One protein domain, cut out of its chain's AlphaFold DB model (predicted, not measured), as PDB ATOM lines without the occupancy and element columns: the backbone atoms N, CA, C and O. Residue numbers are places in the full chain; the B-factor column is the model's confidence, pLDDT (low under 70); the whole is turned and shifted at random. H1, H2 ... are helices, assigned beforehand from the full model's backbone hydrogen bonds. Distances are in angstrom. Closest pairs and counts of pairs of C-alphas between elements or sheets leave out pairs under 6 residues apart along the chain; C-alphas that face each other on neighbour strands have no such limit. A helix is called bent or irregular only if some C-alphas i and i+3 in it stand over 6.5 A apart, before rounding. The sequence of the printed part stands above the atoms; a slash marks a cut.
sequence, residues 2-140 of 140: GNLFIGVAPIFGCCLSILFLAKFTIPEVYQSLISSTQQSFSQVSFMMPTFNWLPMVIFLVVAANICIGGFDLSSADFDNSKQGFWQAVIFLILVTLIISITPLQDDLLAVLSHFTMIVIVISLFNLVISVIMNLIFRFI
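What this domain is: This is residues 2 to 140 of the 140 residues of an uncharacterized protein of Lactobacillus otakiensis DSM 19908 = JCM 15040 (UniProt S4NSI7). The model is an open, flattish frame of helices: the two long helices H4 and H5 run nearly antiparallel with a wide empty gap between them, joined by a tight turn at one end, and H1 bridges them as a crossbar, about perpendicular to both. H3 runs beside H1 in the opposite direction and crosses H5 as well, short H2 fits beside the crossing of H1 and H5, and a long loop folds back past H2 to reach H3. The printed part has 139 residues with five named helices, in the order H1, H2, H3, H4, H5, and no named strand, in the class all helix. It is loose, with a radius of gyration of the C-alphas of 17.8 A, and its C-alphas span 52 by 40 by 24 A.

How they stand to each other: Begin with H5, residues 105 to 139, the longest helix, whose centre is nearest to the mean of the C-alphas, at 3.4 A. Look at its residues 119 to 126: there it touches residues 11 to 19 of H1, residues 2 to 25, about perpendicular at 81 degrees, and the closest C-alphas are those of Cys 15 and Ile 122, 5.9 A apart. H1 is the hub, touching four other helices. Farther along H5, residues 126 to 133 touch residues 64 to 68 of H3, residues 53 to 69, at 90 degrees, about perpendicular, with the C-alphas of Cys 67 and Ser 130 closest at 6.2 A. H3 touches H1 at a shallow tilt of 12 degrees, opposite ways, and the closest C-alphas are those of Thr 25 and Pro 55, 5.5 A apart. Turn to residues 114 to 121 of H5 and you find residues 34 to 38 of H2, residues 27 to 38; these two helices touch at a steep tilt of 49 degrees, opposite ways, with the C-alphas of Thr 37 and Met 117 closest at 6.4 A. H2 also touches H1, at a steep tilt of 55 degrees, opposite ways, where the C-alphas of Lys 23 and Tyr 30 come within 5.5 A. At the other end of H1, residues 2 to 8 touch residues 77 to 88 of H4, residues 75 to 99, about perpendicular at 89 degrees, with the C-alphas of Leu 4 and Ser 81 closest at 4.1 A. H4 and H5 are close but not clearly touching: the C-alphas of Ile 99 and Gln 105 are 6.0 A apart, while the centres stand 19.1 A apart. H2 and H4 are apart. The helix packing is mostly crossed, one of six tilted pairs being shallow. In H2, H3 and H5 every O i to N i+4 pair is within hydrogen-bond range; in H1 16 of 20 are, and in H4 19 of 21.

Where its parts are: Find C-alpha 105 at (-5.115, 64.079, 5.674); from there H5 runs 50.0 A to C-alpha 139 at (20.029, 104.210, 21.710). H1 starts at C-alpha 2, at (12.651, 79.519, -7.279), and covers 34.3 A; it has a kink of 42 degrees near residue 9 and is only just irregular, with C-alphas 7 and 10 lying 6.7 A apart. H4 covers 35.4 A, with a kink of 31 degrees near residue 86. H3 covers 24.0 A, and H2 has 12 residues.

The domain as a whole: The C-alphas of Pro 103 and Ile 140 are the two farthest apart, at 57.2 A. Residues 89 to 95 of H4 stand free, and so do residues 135 to 140, of which 135 to 139 belong to H5. The link from H2 to H3, residues 39 to 52, is long; the other links are tight. The printed part has no cut. Its mean pLDDT is 79.0; look for values under 70 at residue 2, residues 40 to 47, residues 69 to 73 and residue 140.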
ATOM      1  N   GLY A   2      11.243  79.215  -7.606       56.41
ATOM      2  CA  GLY A   2      12.651  79.519  -7.279       56.41
ATOM      3  C   GLY A   2      12.887  80.856  -6.564       56.41
ATOM      4  O   GLY A   2      13.643  80.895  -5.603       56.41
ATOM      5  N   ASN A   3      12.165  81.918  -6.937       72.56
ATOM      6  CA  ASN A   3      12.376  83.256  -6.364       72.56
ATOM      7  C   ASN A   3      11.906  83.404  -4.905       72.56
ATOM      8  O   ASN A   3      12.434  84.249  -4.191       72.56
ATOM      9  N   LEU A   4      10.952  82.583  -4.436       74.31
ATOM     10  CA  LEU A   4      10.505  82.611  -3.035       74.31
ATOM     11  C   LEU A   4      11.649  82.213  -2.101       74.31
ATOM     12  O   LEU A   4      11.928  82.882  -1.109       74.31
ATOM     13  N   PHE A   5      12.314  81.108  -2.436       75.00
ATOM     14  CA  PHE A   5      13.348  80.529  -1.592       75.00
ATOM     15  C   PHE A   5      14.613  81.385  -1.536       75.00
ATOM     16  O   PHE A   5      15.346  81.261  -0.567       75.00
ATOM     17  N   ILE A   6      14.837  82.293  -2.491       74.94
ATOM     18  CA  ILE A   6      15.962  83.239  -2.449       74.94
ATOM     19  C   ILE A   6      15.857  84.147  -1.215       74.94
ATOM     20  O   ILE A   6      16.817  84.262  -0.462       74.94
ATOM     21  N   GLY A   7      14.676  84.716  -0.950       71.69
ATOM     22  CA  GLY A   7      14.482  85.563   0.231       71.69
ATOM     23  C   GLY A   7      14.199  84.786   1.522       71.69
ATOM     24  O   GLY A   7      14.461  85.254   2.624       71.69
ATOM     25  N   VAL A   8      13.654  83.575   1.413       74.38
ATOM     26  CA  VAL A   8      13.179  82.816   2.578       74.38
ATOM     27  C   VAL A   8      14.231  81.833   3.119       74.38
ATOM     28  O   VAL A   8      14.241  81.540   4.315       74.38
ATOM     29  N   ALA A   9      15.154  81.339   2.288       77.06
ATOM     30  CA  ALA A   9      16.192  80.399   2.721       77.06
ATOM     31  C   ALA A   9      17.132  80.956   3.810       77.06
ATOM     32  O   ALA A   9      17.405  80.206   4.751       77.06
ATOM     33  N   PRO A  10      17.583  82.228   3.772       76.44
ATOM     34  CA  PRO A  10      18.409  82.791   4.844       76.44
ATOM     35  C   PRO A  10      17.698  82.789   6.204       76.44
ATOM     36  O   PRO A  10      18.315  82.481   7.223       76.44
ATOM     37  N   ILE A  11      16.381  83.033   6.215       77.12
ATOM     38  CA  ILE A  11      15.540  83.016   7.423       77.12
ATOM     39  C   ILE A  11      15.566  81.624   8.055       77.12
ATOM     40  O   ILE A  11      15.899  81.476   9.233       77.12
ATOM     41  N   PHE A  12      15.259  80.593   7.262       78.12
ATOM     42  CA  PHE A  12      15.278  79.211   7.735       78.12
ATOM     43  C   PHE A  12      16.680  78.762   8.144       78.12
ATOM     44  O   PHE A  12      16.819  78.125   9.186       78.12
ATOM     45  N   GLY A  13      17.714  79.128   7.379       80.19
ATOM     46  CA  GLY A  13      19.109  78.818   7.692       80.19
ATOM     47  C   GLY A  13      19.532  79.379   9.049       80.19
ATOM     48  O   GLY A  13      19.997  78.627   9.901       80.19
ATOM     49  N   CYS A  14      19.275  80.666   9.299       80.25
ATOM     50  CA  CYS A  14      19.589  81.307  10.578       80.25
ATOM     51  C   CYS A  14      18.807  80.689  11.745       80.25
ATOM     52  O   CYS A  14      19.384  80.421  12.800       80.25
ATOM     53  N   CYS A  15      17.513  80.409  11.558       80.06
ATOM     54  CA  CYS A  15      16.688  79.719  12.556       80.06
ATOM     55  C   CYS A  15      17.266  78.348  12.922       80.06
ATOM     56  O   CYS A  15      17.412  78.020  14.099       80.06
ATOM     57  N   LEU A  16      17.632  77.560  11.915       83.12
ATOM     58  CA  LEU A  16      18.156  76.213  12.089       83.12
ATOM     59  C   LEU A  16      19.532  76.242  12.777       83.12
ATOM     60  O   LEU A  16      19.766  75.484  13.718       83.12
ATOM     61  N   SER A  17      20.411  77.168  12.385       87.19
ATOM     62  CA  SER A  17      21.705  77.390  13.042       87.19
ATOM     63  C   SER A  17      21.557  77.780  14.513       87.19
ATOM     64  O   SER A  17      22.264  77.230  15.356       87.19
ATOM     65  N   ILE A  18      20.623  78.676  14.848       85.75
ATOM     66  CA  ILE A  18      20.368  79.095  16.234       85.75
ATOM     67  C   ILE A  18      19.776  77.949  17.055       85.75
ATOM     68  O   ILE A  18      20.172  77.754  18.202       85.75
ATOM     69  N   LEU A  19      18.889  77.142  16.471       84.88
ATOM     70  CA  LEU A  19      18.349  75.964  17.143       84.88
ATOM     71  C   LEU A  19      19.435  74.914  17.417       84.88
ATOM     72  O   LEU A  19      19.493  74.361  18.517       84.88
ATOM     73  N   PHE A  20      20.329  74.663  16.455       87.38
ATOM     74  CA  PHE A  20      21.484  73.791  16.679       87.38
ATOM     75  C   PHE A  20      22.402  74.340  17.763       87.38
ATOM     76  O   PHE A  20      22.814  73.588  18.643       87.38
ATOM     77  N   LEU A  21      22.687  75.641  17.730       89.69
ATOM     78  CA  LEU A  21      23.484  76.293  18.759       89.69
ATOM     79  C   LEU A  21      22.836  76.105  20.137       89.69
ATOM     80  O   LEU A  21      23.500  75.616  21.043       89.69
ATOM     81  N   ALA A  22      21.532  76.376  20.268       87.75
ATOM     82  CA  ALA A  22      20.783  76.217  21.512       87.75
ATOM     83  C   ALA A  22      20.858  74.783  22.054       87.75
ATOM     84  O   ALA A  22      21.094  74.590  23.245       87.75
ATOM     85  N   LYS A  23      20.732  73.777  21.178       88.19
ATOM     86  CA  LYS A  23      20.863  72.359  21.544       88.19
ATOM     87  C   LYS A  23      22.222  72.037  22.181       88.19
ATOM     88  O   LYS A  23      22.277  71.180  23.059       88.19
ATOM     89  N   PHE A  24      23.299  72.691  21.745       88.94
ATOM     90  CA  PHE A  24      24.651  72.436  22.249       88.94
ATOM     91  C   PHE A  24      25.047  73.318  23.437       88.94
ATOM     92  O   PHE A  24      25.718  72.836  24.345       88.94
ATOM     93  N   THR A  25      24.662  74.594  23.449       87.75
ATOM     94  CA  THR A  25      25.100  75.543  24.482       87.75
ATOM     95  C   THR A  25      24.142  75.614  25.663       87.75
ATOM     96  O   THR A  25      24.584  75.720  26.803       87.75
ATOM     97  N   ILE A  26      22.832  75.559  25.418       88.88
ATOM     98  CA  ILE A  26      21.787  75.727  26.438       88.88
ATOM     99  C   ILE A  26      20.728  74.618  26.317       88.88
ATOM    100  O   ILE A  26      19.553  74.905  26.061       88.88
ATOM    101  N   PRO A  27      21.119  73.342  26.517       86.31
ATOM    102  CA  PRO A  27      20.241  72.194  26.295       86.31
ATOM    103  C   PRO A  27      18.939  72.280  27.097       86.31
ATOM    104  O   PRO A  27      17.894  71.898  26.582       86.31
ATOM    105  N   GLU A  28      18.956  72.875  28.293       86.25
ATOM    106  CA  GLU A  28      17.757  72.943  29.143       86.25
ATOM    107  C   GLU A  28      16.717  73.928  28.612       86.25
ATOM    108  O   GLU A  28      15.512  73.673  28.664       86.25
ATOM    109  N   VAL A  29      17.184  75.031  28.021       82.75
ATOM    110  CA  VAL A  29      16.323  75.988  27.318       82.75
ATOM    111  C   VAL A  29      15.778  75.351  26.044       82.75
ATOM    112  O   VAL A  29      14.589  75.466  25.761       82.75
ATOM    113  N   TYR A  30      16.620  74.621  25.307       84.12
ATOM    114  CA  TYR A  30      16.195  73.883  24.119       84.12
ATOM    115  C   TYR A  30      15.107  72.845  24.446       84.12
ATOM    116  O   TYR A  30      14.078  72.809  23.777       84.12
ATOM    117  N   GLN A  31      15.281  72.039  25.497       84.44
ATOM    118  CA  GLN A  31      14.291  71.033  25.898       84.44
ATOM    119  C   GLN A  31      12.982  71.664  26.380       84.44
ATOM    120  O   GLN A  31      11.912  71.180  26.024       84.44
ATOM    121  N   SER A  32      13.056  72.768  27.131       81.44
ATOM    122  CA  SER A  32      11.878  73.541  27.551       81.44
ATOM    123  C   SER A  32      11.106  74.119  26.356       81.44
ATOM    124  O   SER A  32       9.874  74.079  26.324       81.44
ATOM    125  N   LEU A  33      11.813  74.597  25.327       77.31
ATOM    126  CA  LEU A  33      11.191  75.064  24.087       77.31
ATOM    127  C   LEU A  33      10.498  73.917  23.347       77.31
ATOM    128  O   LEU A  33       9.331  74.046  22.986       77.31
ATOM    129  N   ILE A  34      11.179  72.784  23.160       79.50
ATOM    130  CA  ILE A  34      10.608  71.626  22.461       79.50
ATOM    131  C   ILE A  34       9.394  71.066  23.213       79.50
ATOM    132  O   ILE A  34       8.367  70.811  22.587       79.50
ATOM    133  N   SER A  35       9.453  70.934  24.539       79.06
ATOM    134  CA  SER A  35       8.304  70.463  25.321       79.06
ATOM    135  C   SER A  35       7.119  71.429  25.239       79.06
ATOM    136  O   SER A  35       5.979  70.987  25.107       79.06
ATOM    137  N   SER A  36       7.376  72.740  25.192       73.31
ATOM    138  CA  SER A  36       6.334  73.755  24.990       73.31
ATOM    139  C   SER A  36       5.667  73.642  23.614       73.31
ATOM    140  O   SER A  36       4.466  73.874  23.504       73.31
ATOM    141  N   THR A  37       6.396  73.233  22.564       70.62
ATOM    142  CA  THR A  37       5.795  73.008  21.229       70.62
ATOM    143  C   THR A  37       4.859  71.801  21.163       70.62
ATOM    144  O   THR A  37       4.066  71.696  20.229       70.62
ATOM    145  N   GLN A  38       4.940  70.889  22.135       73.06
ATOM    146  CA  GLN A  38       4.086  69.700  22.218       73.06
ATOM    147  C   GLN A  38       2.812  69.944  23.039       73.06
ATOM    148  O   GLN A  38       1.896  69.123  23.012       73.06
ATOM    149  N   GLN A  39       2.735  71.061  23.767       70.25
ATOM    150  CA  GLN A  39       1.567  71.426  24.562       70.25
ATOM    151  C   GLN A  39       0.546  72.203  23.721       70.25
ATOM    152  O   GLN A  39       0.893  73.026  22.874       70.25
ATOM    153  N   SER A  40      -0.744  71.967  23.977       65.94
ATOM    154  CA  SER A  40      -1.819  72.785  23.400       65.94
ATOM    155  C   SER A  40      -1.731  74.220  23.923       65.94
ATOM    156  O   SER A  40      -1.421  74.423  25.094       65.94
ATOM    157  N   PHE A  41      -2.067  75.216  23.093       61.56
ATOM    158  CA  PHE A  41      -1.947  76.644  23.437       61.56
ATOM    159  C   PHE A  41      -2.644  77.027  24.762       61.56
ATOM    160  O   PHE A  41      -2.159  77.871  25.505       61.56
ATOM    161  N   SER A  42      -3.754  76.364  25.097       66.44
ATOM    162  CA  SER A  42      -4.512  76.567  26.342       66.44
ATOM    163  C   SER A  42      -3.868  75.964  27.599       66.44
ATOM    164  O   SER A  42      -4.354  76.203  28.701       66.44
ATOM    165  N   GLN A  43      -2.818  75.157  27.447       69.12
ATOM    166  CA  GLN A  43      -2.144  74.412  28.516       69.12
ATOM    167  C   GLN A  43      -0.645  74.719  28.587       69.12
ATOM    168  O   GLN A  43       0.083  74.012  29.280       69.12
ATOM    169  N   VAL A  44      -0.175  75.751  27.877       64.94
ATOM    170  CA  VAL A  44       1.243  76.123  27.869       64.94
ATOM    171  C   VAL A  44       1.639  76.582  29.267       64.94
ATOM    172  O   VAL A  44       1.326  77.692  29.699       64.94
ATOM    173  N   SER A  45       2.336  75.708  29.982       64.88
ATOM    174  CA  SER A  45       2.942  76.018  31.267       64.88
ATOM    175  C   SER A  45       4.401  76.383  31.023       64.88
ATOM    176  O   SER A  45       5.257  75.504  30.905       64.88
ATOM    177  N   PHE A  46       4.698  77.678  30.933       63.97
ATOM    178  CA  PHE A  46       6.075  78.135  30.776       63.97
ATOM    179  C   PHE A  46       6.801  78.060  32.124       63.97
ATOM    180  O   PHE A  46       6.721  78.972  32.947       63.97
ATOM    181  N   MET A  47       7.490  76.947  32.378       67.31
ATOM    182  CA  MET A  47       8.444  76.867  33.482       67.31
ATOM    183  C   MET A  47       9.779  77.426  33.010       67.31
ATOM    184  O   MET A  47      10.357  76.900  32.061       67.31
ATOM    185  N   MET A  48      10.270  78.471  33.680       70.81
ATOM    186  CA  MET A  48      11.587  79.024  33.382       70.81
ATOM    187  C   MET A  48      12.655  77.962  33.694       70.81
ATOM    188  O   MET A  48      12.797  77.583  34.862       70.81
ATOM    189  N   PRO A  49      13.393  77.458  32.692       78.00
ATOM    190  CA  PRO A  49      14.416  76.455  32.930       78.00
ATOM    191  C   PRO A  49      15.581  77.069  33.707       78.00
ATOM    192  O   PRO A  49      15.920  78.242  33.538       78.00
ATOM    193  N   THR A  50      16.228  76.270  34.552       82.56
ATOM    194  CA  THR A  50      17.500  76.651  35.167       82.56
ATOM    195  C   THR A  50      18.603  76.547  34.120       82.56
ATOM    196  O   THR A  50      18.811  75.477  33.552       82.56
ATOM    197  N   PHE A  51      19.324  77.636  33.868       83.19
ATOM    198  CA  PHE A  51      20.428  77.668  32.910       83.19
ATOM    199  C   PHE A  51      21.695  78.235  33.549       83.19
ATOM    200  O   PHE A  51      21.651  79.023  34.495       83.19
ATOM    201  N   ASN A  52      22.845  77.836  33.009       88.44
ATOM    202  CA  ASN A  52      24.126  78.417  33.383       88.44
ATOM    203  C   ASN A  52      24.349  79.719  32.595       88.44
ATOM    204  O   ASN A  52      24.201  79.753  31.373       88.44
ATOM    205  N   TRP A  53      24.719  80.790  33.297       86.12
ATOM    206  CA  TRP A  53      24.912  82.120  32.721       86.12
ATOM    207  C   TRP A  53      26.045  82.190  31.698       86.12
ATOM    208  O   TRP A  53      25.909  82.891  30.700       86.12
ATOM    209  N   LEU A  54      27.142  81.458  31.901       89.56
ATOM    210  CA  LEU A  54      28.287  81.512  30.990       89.56
ATOM    211  C   LEU A  54      27.941  81.012  29.571       89.56
ATOM    212  O   LEU A  54      28.107  81.780  28.620       89.56
ATOM    213  N   PRO A  55      27.421  79.782  29.382       89.44
ATOM    214  CA  PRO A  55      27.015  79.324  28.059       89.44
ATOM    215  C   PRO A  55      25.806  80.092  27.510       89.44
ATOM    216  O   PRO A  55      25.689  80.223  26.295       89.44
ATOM    217  N   MET A  56      24.947  80.653  28.370       86.25
ATOM    218  CA  MET A  56      23.853  81.532  27.945       86.25
ATOM    219  C   MET A  56      24.372  82.831  27.317       86.25
ATOM    220  O   MET A  56      23.891  83.239  26.264       86.25
ATOM    221  N   VAL A  57      25.385  83.467  27.908       87.44
ATOM    222  CA  VAL A  57      26.007  84.671  27.334       87.44
ATOM    223  C   VAL A  57      26.695  84.346  26.008       87.44
ATOM    224  O   VAL A  57      26.506  85.074  25.037       87.44
ATOM    225  N   ILE A  58      27.432  83.232  25.932       89.38
ATOM    226  CA  ILE A  58      28.058  82.778  24.678       89.38
ATOM    227  C   ILE A  58      26.990  82.554  23.601       89.38
ATOM    228  O   ILE A  58      27.133  83.041  22.480       89.38
ATOM    229  N   PHE A  59      25.901  81.869  23.955       89.94
ATOM    230  CA  PHE A  59      24.768  81.645  23.067       89.94
ATOM    231  C   PHE A  59      24.187  82.963  22.547       89.94
ATOM    232  O   PHE A  59      24.037  83.115  21.339       89.94
ATOM    233  N   LEU A  60      23.912  83.926  23.430       85.19
ATOM    234  CA  LEU A  60      23.335  85.217  23.050       85.19
ATOM    235  C   LEU A  60      24.252  86.012  22.117       85.19
ATOM    236  O   LEU A  60      23.774  86.568  21.133       85.19
ATOM    237  N   VAL A  61      25.562  86.038  22.383       87.00
ATOM    238  CA  VAL A  61      26.531  86.744  21.530       87.00
ATOM    239  C   VAL A  61      26.582  86.118  20.138       87.00
ATOM    240  O   VAL A  61      26.515  86.830  19.136       87.00
ATOM    241  N   VAL A  62      26.675  84.791  20.047       88.81
ATOM    242  CA  VAL A  62      26.727  84.103  18.750       88.81
ATOM    243  C   VAL A  62      25.390  84.229  18.015       88.81
ATOM    244  O   VAL A  62      25.382  84.550  16.830       88.81
ATOM    245  N   ALA A  63      24.261  84.063  18.710       85.50
ATOM    246  CA  ALA A  63      22.930  84.238  18.133       85.50
ATOM    247  C   ALA A  63      22.723  85.666  17.607       85.50
ATOM    248  O   ALA A  63      22.218  85.833  16.502       85.50
ATOM    249  N   ALA A  64      23.177  86.692  18.333       81.94
ATOM    250  CA  ALA A  64      23.124  88.075  17.868       81.94
ATOM    251  C   ALA A  64      23.942  88.283  16.582       81.94
ATOM    252  O   ALA A  64      23.452  88.913  15.650       81.94
ATOM    253  N   ASN A  65      25.147  87.708  16.487       84.44
ATOM    254  CA  ASN A  65      25.959  87.780  15.267       84.44
ATOM    255  C   ASN A  65      25.278  87.088  14.074       84.44
ATOM    256  O   ASN A  65      25.307  87.620  12.966       84.44
ATOM    257  N   ILE A  66      24.625  85.941  14.296       83.75
ATOM    258  CA  ILE A  66      23.850  85.249  13.255       83.75
ATOM    259  C   ILE A  66      22.638  86.091  12.835       83.75
ATOM    260  O   ILE A  66      22.385  86.234  11.646       83.75
ATOM    261  N   CYS A  67      21.906  86.682  13.781       78.00
ATOM    262  CA  CYS A  67      20.741  87.511  13.470       78.00
ATOM    263  C   CYS A  67      21.110  88.806  12.732       78.00
ATOM    264  O   CYS A  67      20.362  89.228  11.859       78.00
ATOM    265  N   ILE A  68      22.239  89.436  13.068       75.19
ATOM    266  CA  ILE A  68      22.677  90.689  12.435       75.19
ATOM    267  C   ILE A  68      23.312  90.420  11.068       75.19
ATOM    268  O   ILE A  68      22.983  91.100  10.105       75.19
ATOM    269  N   GLY A  69      24.225  89.447  10.976       69.56
ATOM    270  CA  GLY A  69      24.979  89.181   9.747       69.56
ATOM    271  C   GLY A  69      24.323  88.178   8.795       69.56
ATOM    272  O   GLY A  69      24.549  88.237   7.594       69.56
ATOM    273  N   GLY A  70      23.524  87.242   9.311       66.44
ATOM    274  CA  GLY A  70      22.883  86.187   8.518       66.44
ATOM    275  C   GLY A  70      21.511  86.564   7.955       66.44
ATOM    276  O   GLY A  70      21.059  85.952   6.989       66.44
ATOM    277  N   PHE A  71      20.858  87.580   8.526       65.12
ATOM    278  CA  PHE A  71      19.566  88.103   8.067       65.12
ATOM    279  C   PHE A  71      19.725  89.314   7.133       65.12
ATOM    280  O   PHE A  71      18.832  90.158   7.058       65.12
ATOM    281  N   ASP A  72      20.858  89.427   6.435       66.31
ATOM    282  CA  ASP A  72      21.055  90.458   5.413       66.31
ATOM    283  C   ASP A  72      20.272  90.085   4.148       66.31
ATOM    284  O   ASP A  72      20.781  89.505   3.187       66.31
ATOM    285  N   LEU A  73      18.969  90.342   4.200       65.69
ATOM    286  CA  LEU A  73      18.096  90.283   3.043       65.69
ATOM    287  C   LEU A  73      18.305  91.553   2.233       65.69
ATOM    288  O   LEU A  73      17.823  92.625   2.609       65.69
ATOM    289  N   SER A  74      18.984  91.426   1.093       71.69
ATOM    290  CA  SER A  74      19.063  92.540   0.157       71.69
ATOM    291  C   SER A  74      17.650  92.936  -0.283       71.69
ATOM    292  O   SER A  74      16.741  92.104  -0.392       71.69
ATOM    293  N   SER A  75      17.441  94.223  -0.565       75.00
ATOM    294  CA  SER A  75      16.137  94.712  -1.034       75.00
ATOM    295  C   SER A  75      15.677  93.974  -2.302       75.00
ATOM    296  O   SER A  75      14.491  93.698  -2.469       75.00
ATOM    297  N   ALA A  76      16.630  93.560  -3.145       76.19
ATOM    298  CA  ALA A  76      16.372  92.760  -4.334       76.19
ATOM    299  C   ALA A  76      15.874  91.342  -4.001       76.19
ATOM    300  O   ALA A  76      14.967  90.844  -4.670       76.19
ATOM    301  N   ASP A  77      16.415  90.689  -2.971       76.12
ATOM    302  CA  ASP A  77      15.982  89.345  -2.562       76.12
ATOM    303  C   ASP A  77      14.574  89.369  -1.958       76.12
ATOM    304  O   ASP A  77      13.756  88.484  -2.232       76.12
ATOM    305  N   PHE A  78      14.249  90.423  -1.204       77.75
ATOM    306  CA  PHE A  78      12.906  90.621  -0.667       77.75
ATOM    307  C   PHE A  78      11.867  90.816  -1.781       77.75
ATOM    308  O   PHE A  78      10.857  90.104  -1.808       77.75
ATOM    309  N   ASP A  79      12.128  91.710  -2.737       80.69
ATOM    310  CA  ASP A  79      11.201  91.990  -3.839       80.69
ATOM    311  C   ASP A  79      10.964  90.759  -4.727       80.69
ATOM    312  O   ASP A  79       9.820  90.441  -5.077       80.69
ATOM    313  N   ASN A  80      12.021  89.993  -5.014       78.75
ATOM    314  CA  ASN A  80      11.911  88.724  -5.735       78.75
ATOM    315  C   ASN A  80      11.111  87.672  -4.944       78.75
ATOM    316  O   ASN A  80      10.289  86.945  -5.519       78.75
ATOM    317  N   SER A  81      11.287  87.611  -3.621       80.44
ATOM    318  CA  SER A  81      10.556  86.670  -2.766       80.44
ATOM    319  C   SER A  81       9.060  86.980  -2.678       80.44
ATOM    320  O   SER A  81       8.239  86.059  -2.693       80.44
ATOM    321  N   LYS A  82       8.679  88.266  -2.700       79.25
ATOM    322  CA  LYS A  82       7.280  88.716  -2.705       79.25
ATOM    323  C   LYS A  82       6.531  88.237  -3.947       79.25
ATOM    324  O   LYS A  82       5.368  87.842  -3.859       79.25
ATOM    325  N   GLN A  83       7.196  88.220  -5.101       79.50
ATOM    326  CA  GLN A  83       6.626  87.645  -6.320       79.50
ATOM    327  C   GLN A  83       6.489  86.116  -6.209       79.50
ATOM    328  O   GLN A  83       5.477  85.544  -6.623       79.50
ATOM    329  N   GLY A  84       7.481  85.448  -5.611       80.94
ATOM    330  CA  GLY A  84       7.442  84.011  -5.339       80.94
ATOM    331  C   GLY A  84       6.347  83.592  -4.347       80.94
ATOM    332  O   GLY A  84       5.820  82.486  -4.466       80.94
ATOM    333  N   PHE A  85       5.967  84.476  -3.418       83.31
ATOM    334  CA  PHE A  85       4.965  84.223  -2.374       83.31
ATOM    335  C   PHE A  85       3.610  83.832  -2.948       83.31
ATOM    336  O   PHE A  85       3.065  82.790  -2.592       83.31
ATOM    337  N   TRP A  86       3.100  84.607  -3.902       81.25
ATOM    338  CA  TRP A  86       1.805  84.322  -4.519       81.25
ATOM    339  C   TRP A  86       1.781  82.980  -5.253       81.25
ATOM    340  O   TRP A  86       0.795  82.249  -5.173       81.25
ATOM    341  N   GLN A  87       2.885  82.615  -5.911       83.62
ATOM    342  CA  GLN A  87       3.010  81.308  -6.559       83.62
ATOM    343  C   GLN A  87       2.994  80.167  -5.534       83.62
ATOM    344  O   GLN A  87       2.369  79.136  -5.782       83.62
ATOM    345  N   ALA A  88       3.649  80.351  -4.382       83.50
ATOM    346  CA  ALA A  88       3.664  79.369  -3.304       83.50
ATOM    347  C   ALA A  88       2.290  79.198  -2.645       83.50
ATOM    348  O   ALA A  88       1.874  78.067  -2.414       83.50
ATOM    349  N   VAL A  89       1.558  80.293  -2.412       84.94
ATOM    350  CA  VAL A  89       0.201  80.254  -1.843       84.94
ATOM    351  C   VAL A  89      -0.758  79.494  -2.757       84.94
ATOM    352  O   VAL A  89      -1.442  78.583  -2.300       84.94
ATOM    353  N   ILE A  90      -0.785  79.821  -4.052       87.19
ATOM    354  CA  ILE A  90      -1.668  79.147  -5.018       87.19
ATOM    355  C   ILE A  90      -1.341  77.653  -5.093       87.19
ATOM    356  O   ILE A  90      -2.240  76.814  -5.070       87.19
ATOM    357  N   PHE A  91      -0.056  77.310  -5.144       87.25
ATOM    358  CA  PHE A  91       0.379  75.918  -5.147       87.25
ATOM    359  C   PHE A  91      -0.006  75.180  -3.862       87.25
ATOM    360  O   PHE A  91      -0.507  74.063  -3.947       87.25
ATOM    361  N   LEU A  92       0.175  75.798  -2.690       85.25
ATOM    362  CA  LEU A  92      -0.238  75.214  -1.414       85.25
ATOM    363  C   LEU A  92      -1.740  74.944  -1.393       85.25
ATOM    364  O   LEU A  92      -2.129  73.842  -1.034       85.25
ATOM    365  N   ILE A  93      -2.571  75.883  -1.854       87.56
ATOM    366  CA  ILE A  93      -4.025  75.677  -1.953       87.56
ATOM    367  C   ILE A  93      -4.342  74.460  -2.833       87.56
ATOM    368  O   ILE A  93      -5.132  73.607  -2.435       87.56
ATOM    369  N   LEU A  94      -3.705  74.345  -4.003       89.50
ATOM    370  CA  LEU A  94      -3.912  73.207  -4.904       89.50
ATOM    371  C   LEU A  94      -3.492  71.880  -4.261       89.50
ATOM    372  O   LEU A  94      -4.240  70.907  -4.319       89.50
ATOM    373  N   VAL A  95      -2.326  71.841  -3.617       86.19
ATOM    374  CA  VAL A  95      -1.828  70.649  -2.917       86.19
ATOM    375  C   VAL A  95      -2.748  70.274  -1.755       86.19
ATOM    376  O   VAL A  95      -3.097  69.106  -1.615       86.19
ATOM    377  N   THR A  96      -3.206  71.244  -0.961       84.00
ATOM    378  CA  THR A  96      -4.142  71.006   0.145       84.00
ATOM    379  C   THR A  96      -5.476  70.453  -0.355       84.00
ATOM    380  O   THR A  96      -5.995  69.518   0.247       84.00
ATOM    381  N   LEU A  97      -6.007  70.952  -1.477       86.56
ATOM    382  CA  LEU A  97      -7.225  70.404  -2.088       86.56
ATOM    383  C   LEU A  97      -7.043  68.946  -2.533       86.56
ATOM    384  O   LEU A  97      -7.928  68.125  -2.305       86.56
ATOM    385  N   ILE A  98      -5.892  68.611  -3.123       86.06
ATOM    386  CA  ILE A  98      -5.568  67.236  -3.536       86.06
ATOM    387  C   ILE A  98      -5.394  66.320  -2.320       86.06
ATOM    388  O   ILE A  98      -5.853  65.185  -2.333       86.06
ATOM    389  N   ILE A  99      -4.756  66.787  -1.247       84.38
ATOM    390  CA  ILE A  99      -4.579  65.984  -0.029       84.38
ATOM    391  C   ILE A  99      -5.920  65.780   0.687       84.38
ATOM    392  O   ILE A  99      -6.159  64.697   1.214       84.38
ATOM    393  N   SER A 100      -6.828  66.762   0.642       81.94
ATOM    394  CA  SER A 100      -8.148  66.690   1.286       81.94
ATOM    395  C   SER A 100      -9.063  65.590   0.733       81.94
ATOM    396  O   SER A 100     -10.046  65.247   1.382       81.94
ATOM    397  N   ILE A 101      -8.773  65.045  -0.453       85.62
ATOM    398  CA  ILE A 101      -9.503  63.901  -1.026       85.62
ATOM    399  C   ILE A 101      -8.819  62.553  -0.740       85.62
ATOM    400  O   ILE A 101      -9.305  61.512  -1.178       85.62
ATOM    401  N   THR A 102      -7.693  62.554  -0.022       82.88
ATOM    402  CA  THR A 102      -6.944  61.345   0.344       82.88
ATOM    403  C   THR A 102      -7.119  61.010   1.826       82.88
ATOM    404  O   THR A 102      -7.236  61.916   2.647       82.88
ATOM    405  N   PRO A 103      -7.058  59.724   2.217       80.88
ATOM    406  CA  PRO A 103      -7.118  59.325   3.626       80.88
ATOM    407  C   PRO A 103      -5.859  59.707   4.433       80.88
ATOM    408  O   PRO A 103      -5.797  59.442   5.625       80.88
ATOM    409  N   LEU A 104      -4.854  60.328   3.800       76.75
ATOM    410  CA  LEU A 104      -3.593  60.772   4.413       76.75
ATOM    411  C   LEU A 104      -3.704  62.135   5.123       76.75
ATOM    412  O   LEU A 104      -2.697  62.664   5.593       76.75
ATOM    413  N   GLN A 105      -4.899  62.728   5.163       78.06
ATOM    414  CA  GLN A 105      -5.115  64.079   5.674       78.06
ATOM    415  C   GLN A 105      -4.667  64.239   7.134       78.06
ATOM    416  O   GLN A 105      -3.958  65.197   7.439       78.06
ATOM    417  N   ASP A 106      -5.051  63.313   8.013       77.56
ATOM    418  CA  ASP A 106      -4.821  63.448   9.455       77.56
ATOM    419  C   ASP A 106      -3.330  63.344   9.812       77.56
ATOM    420  O   ASP A 106      -2.795  64.210  10.506       77.56
ATOM    421  N   ASP A 107      -2.632  62.350   9.256       79.62
ATOM    422  CA  ASP A 107      -1.194  62.157   9.482       79.62
ATOM    423  C   ASP A 107      -0.371  63.324   8.922       79.62
ATOM    424  O   ASP A 107       0.558  63.820   9.567       79.62
ATOM    425  N   LEU A 108      -0.722  63.807   7.726       79.56
ATOM    426  CA  LEU A 108       0.004  64.901   7.085       79.56
ATOM    427  C   LEU A 108      -0.227  66.224   7.824       79.56
ATOM    428  O   LEU A 108       0.732  66.964   8.042       79.56
ATOM    429  N   LEU A 109      -1.455  66.506   8.271       78.62
ATOM    430  CA  LEU A 109      -1.754  67.686   9.089       78.62
ATOM    431  C   LEU A 109      -1.034  67.646  10.439       78.62
ATOM    432  O   LEU A 109      -0.496  68.672  10.865       78.62
ATOM    433  N   ALA A 110      -0.961  66.482  11.090       75.44
ATOM    434  CA  ALA A 110      -0.220  66.325  12.337       75.44
ATOM    435  C   ALA A 110       1.267  66.665  12.143       75.44
ATOM    436  O   ALA A 110       1.802  67.528  12.841       75.44
ATOM    437  N   VAL A 111       1.920  66.086  11.130       77.00
ATOM    438  CA  VAL A 111       3.336  66.367  10.829       77.00
ATOM    439  C   VAL A 111       3.558  67.838  10.465       77.00
ATOM    440  O   VAL A 111       4.481  68.477  10.979       77.00
ATOM    441  N   LEU A 112       2.703  68.402   9.607       78.25
ATOM    442  CA  LEU A 112       2.844  69.780   9.142       78.25
ATOM    443  C   LEU A 112       2.624  70.788  10.279       78.25
ATOM    444  O   LEU A 112       3.343  71.786  10.356       78.25
ATOM    445  N   SER A 113       1.671  70.527  11.179       75.31
ATOM    446  CA  SER A 113       1.394  71.388  12.335       75.31
ATOM    447  C   SER A 113       2.567  71.428  13.319       75.31
ATOM    448  O   SER A 113       2.974  72.517  13.730       75.31
ATOM    449  N   HIS A 114       3.189  70.280  13.612       72.06
ATOM    450  CA  HIS A 114       4.393  70.217  14.441       72.06
ATOM    451  C   HIS A 114       5.561  70.978  13.814       72.06
ATOM    452  O   HIS A 114       6.190  71.802  14.481       72.06
ATOM    453  N   PHE A 115       5.831  70.755  12.524       73.50
ATOM    454  CA  PHE A 115       6.893  71.470  11.819       73.50
ATOM    455  C   PHE A 115       6.653  72.987  11.816       73.50
ATOM    456  O   PHE A 115       7.556  73.768  12.117       73.50
ATOM    457  N   THR A 116       5.416  73.408  11.546       77.12
ATOM    458  CA  THR A 116       5.035  74.824  11.509       77.12
ATOM    459  C   THR A 116       5.195  75.487  12.878       77.12
ATOM    460  O   THR A 116       5.730  76.591  12.954       77.12
ATOM    461  N   MET A 117       4.808  74.816  13.967       73.75
ATOM    462  CA  MET A 117       4.988  75.337  15.329       73.75
ATOM    463  C   MET A 117       6.461  75.554  15.684       73.75
ATOM    464  O   MET A 117       6.810  76.608  16.215       73.75
ATOM    465  N   ILE A 118       7.335  74.602  15.341       72.19
ATOM    466  CA  ILE A 118       8.785  74.730  15.553       72.19
ATOM    467  C   ILE A 118       9.319  75.964  14.814       72.19
ATOM    468  O   ILE A 118      10.000  76.799  15.408       72.19
ATOM    469  N   VAL A 119       8.968  76.112  13.532       75.31
ATOM    470  CA  VAL A 119       9.389  77.255  12.710       75.31
ATOM    471  C   VAL A 119       8.902  78.575  13.306       75.31
ATOM    472  O   VAL A 119       9.690  79.516  13.402       75.31
ATOM    473  N   ILE A 120       7.637  78.654  13.730       78.75
ATOM    474  CA  ILE A 120       7.052  79.868  14.313       78.75
ATOM    475  C   ILE A 120       7.792  80.270  15.591       78.75
ATOM    476  O   ILE A 120       8.183  81.428  15.721       78.75
ATOM    477  N   VAL A 121       8.021  79.333  16.513       74.44
ATOM    478  CA  VAL A 121       8.667  79.618  17.805       74.44
ATOM    479  C   VAL A 121      10.091  80.140  17.610       74.44
ATOM    480  O   VAL A 121      10.463  81.146  18.214       74.44
ATOM    481  N   ILE A 122      10.876  79.514  16.729       73.19
ATOM    482  CA  ILE A 122      12.255  79.952  16.464       73.19
ATOM    483  C   ILE A 122      12.269  81.288  15.720       73.19
ATOM    484  O   ILE A 122      13.067  82.165  16.043       73.19
ATOM    485  N   SER A 123      11.373  81.469  14.747       74.81
ATOM    486  CA  SER A 123      11.275  82.727  14.001       74.81
ATOM    487  C   SER A 123      10.887  83.885  14.921       74.81
ATOM    488  O   SER A 123      11.464  84.964  14.818       74.81
ATOM    489  N   LEU A 124       9.964  83.659  15.864       78.38
ATOM    490  CA  LEU A 124       9.604  84.628  16.901       78.38
ATOM    491  C   LEU A 124      10.786  84.935  17.819       78.38
ATOM    492  O   LEU A 124      11.049  86.101  18.097       78.38
ATOM    493  N   PHE A 125      11.521  83.917  18.264       75.69
ATOM    494  CA  PHE A 125      12.717  84.110  19.080       75.69
ATOM    495  C   PHE A 125      13.774  84.964  18.359       75.69
ATOM    496  O   PHE A 125      14.273  85.944  18.913       75.69
ATOM    497  N   ASN A 126      14.054  84.649  17.093       75.81
ATOM    498  CA  ASN A 126      14.984  85.412  16.264       75.81
ATOM    499  C   ASN A 126      14.504  86.846  16.033       75.81
ATOM    500  O   ASN A 126      15.305  87.779  16.106       75.81
ATOM    501  N   LEU A 127      13.201  87.034  15.807       80.06
ATOM    502  CA  LEU A 127      12.591  88.355  15.692       80.06
ATOM    503  C   LEU A 127      12.779  89.161  16.981       80.06
ATOM    504  O   LEU A 127      13.167  90.322  16.911       80.06
ATOM    505  N   VAL A 128      12.564  88.552  18.150       79.31
ATOM    506  CA  VAL A 128      12.768  89.205  19.452       79.31
ATOM    507  C   VAL A 128      14.223  89.636  19.628       79.31
ATOM    508  O   VAL A 128      14.461  90.793  19.965       79.31
ATOM    509  N   ILE A 129      15.197  88.760  19.345       77.06
ATOM    510  CA  ILE A 129      16.623  89.131  19.388       77.06
ATOM    511  C   ILE A 129      16.900  90.296  18.438       77.06
ATOM    512  O   ILE A 129      17.521  91.275  18.841       77.06
ATOM    513  N   SER A 130      16.427  90.211  17.194       75.69
ATOM    514  CA  SER A 130      16.656  91.245  16.185       75.69
ATOM    515  C   SER A 130      16.064  92.596  16.607       75.69
ATOM    516  O   SER A 130      16.738  93.621  16.527       75.69
ATOM    517  N   VAL A 131      14.849  92.605  17.167       79.25
ATOM    518  CA  VAL A 131      14.209  93.813  17.714       79.25
ATOM    519  C   VAL A 131      15.006  94.385  18.884       79.25
ATOM    520  O   VAL A 131      15.247  95.590  18.911       79.25
ATOM    521  N   ILE A 132      15.442  93.551  19.833       80.00
ATOM    522  CA  ILE A 132      16.247  93.996  20.981       80.00
ATOM    523  C   ILE A 132      17.559  94.620  20.500       80.00
ATOM    524  O   ILE A 132      17.895  95.726  20.918       80.00
ATOM    525  N   MET A 133      18.275  93.957  19.592       75.94
ATOM    526  CA  MET A 133      19.536  94.469  19.052       75.94
ATOM    527  C   MET A 133      19.332  95.776  18.284       75.94
ATOM    528  O   MET A 133      20.077  96.729  18.493       75.94
ATOM    529  N   ASN A 134      18.287  95.864  17.456       80.00
ATOM    530  CA  ASN A 134      17.942  97.090  16.738       80.00
ATOM    531  C   ASN A 134      17.624  98.254  17.696       80.00
ATOM    532  O   ASN A 134      18.050  99.383  17.467       80.00
ATOM    533  N   LEU A 135      16.916  97.991  18.801       79.81
ATOM    534  CA  LEU A 135      16.677  98.999  19.836       79.81
ATOM    535  C   LEU A 135      17.987  99.446  20.492       79.81
ATOM    536  O   LEU A 135      18.206 100.646  20.616       79.81
ATOM    537  N   ILE A 136      18.867  98.513  20.862       81.44
ATOM    538  CA  ILE A 136      20.170  98.831  21.464       81.44
ATOM    539  C   ILE A 136      20.985  99.747  20.541       81.44
ATOM    540  O   ILE A 136      21.433 100.798  20.986       81.44
ATOM    541  N   PHE A 137      21.114  99.407  19.254       78.75
ATOM    542  CA  PHE A 137      21.846 100.234  18.284       78.75
ATOM    543  C   PHE A 137      21.205 101.593  18.011       78.75
ATOM    544  O   PHE A 137      21.880 102.498  17.543       78.75
ATOM    545  N   ARG A 138      19.906 101.750  18.270       79.25
ATOM    546  CA  ARG A 138      19.231 103.042  18.123       79.25
ATOM    547  C   ARG A 138      19.490 103.982  19.305       79.25
ATOM    548  O   ARG A 138      19.332 105.191  19.148       79.25
ATOM    549  N   PHE A 139      19.808 103.439  20.481       77.50
ATOM    550  CA  PHE A 139      20.029 104.210  21.710       77.50
ATOM    551  C   PHE A 139      21.509 104.427  22.058       77.50
ATOM    552  O   PHE A 139      21.788 105.230  22.948       77.50
ATOM    553  N   ILE A 140      22.428 103.728  21.385       69.81
ATOM    554  CA  ILE A 140      23.882 103.952  21.433       69.81
ATOM    555  C   ILE A 140      24.277 104.840  20.254       69.81
ATOM    556  O   ILE A 140      25.052 105.794  20.483       69.81
TER     557      ILE A 140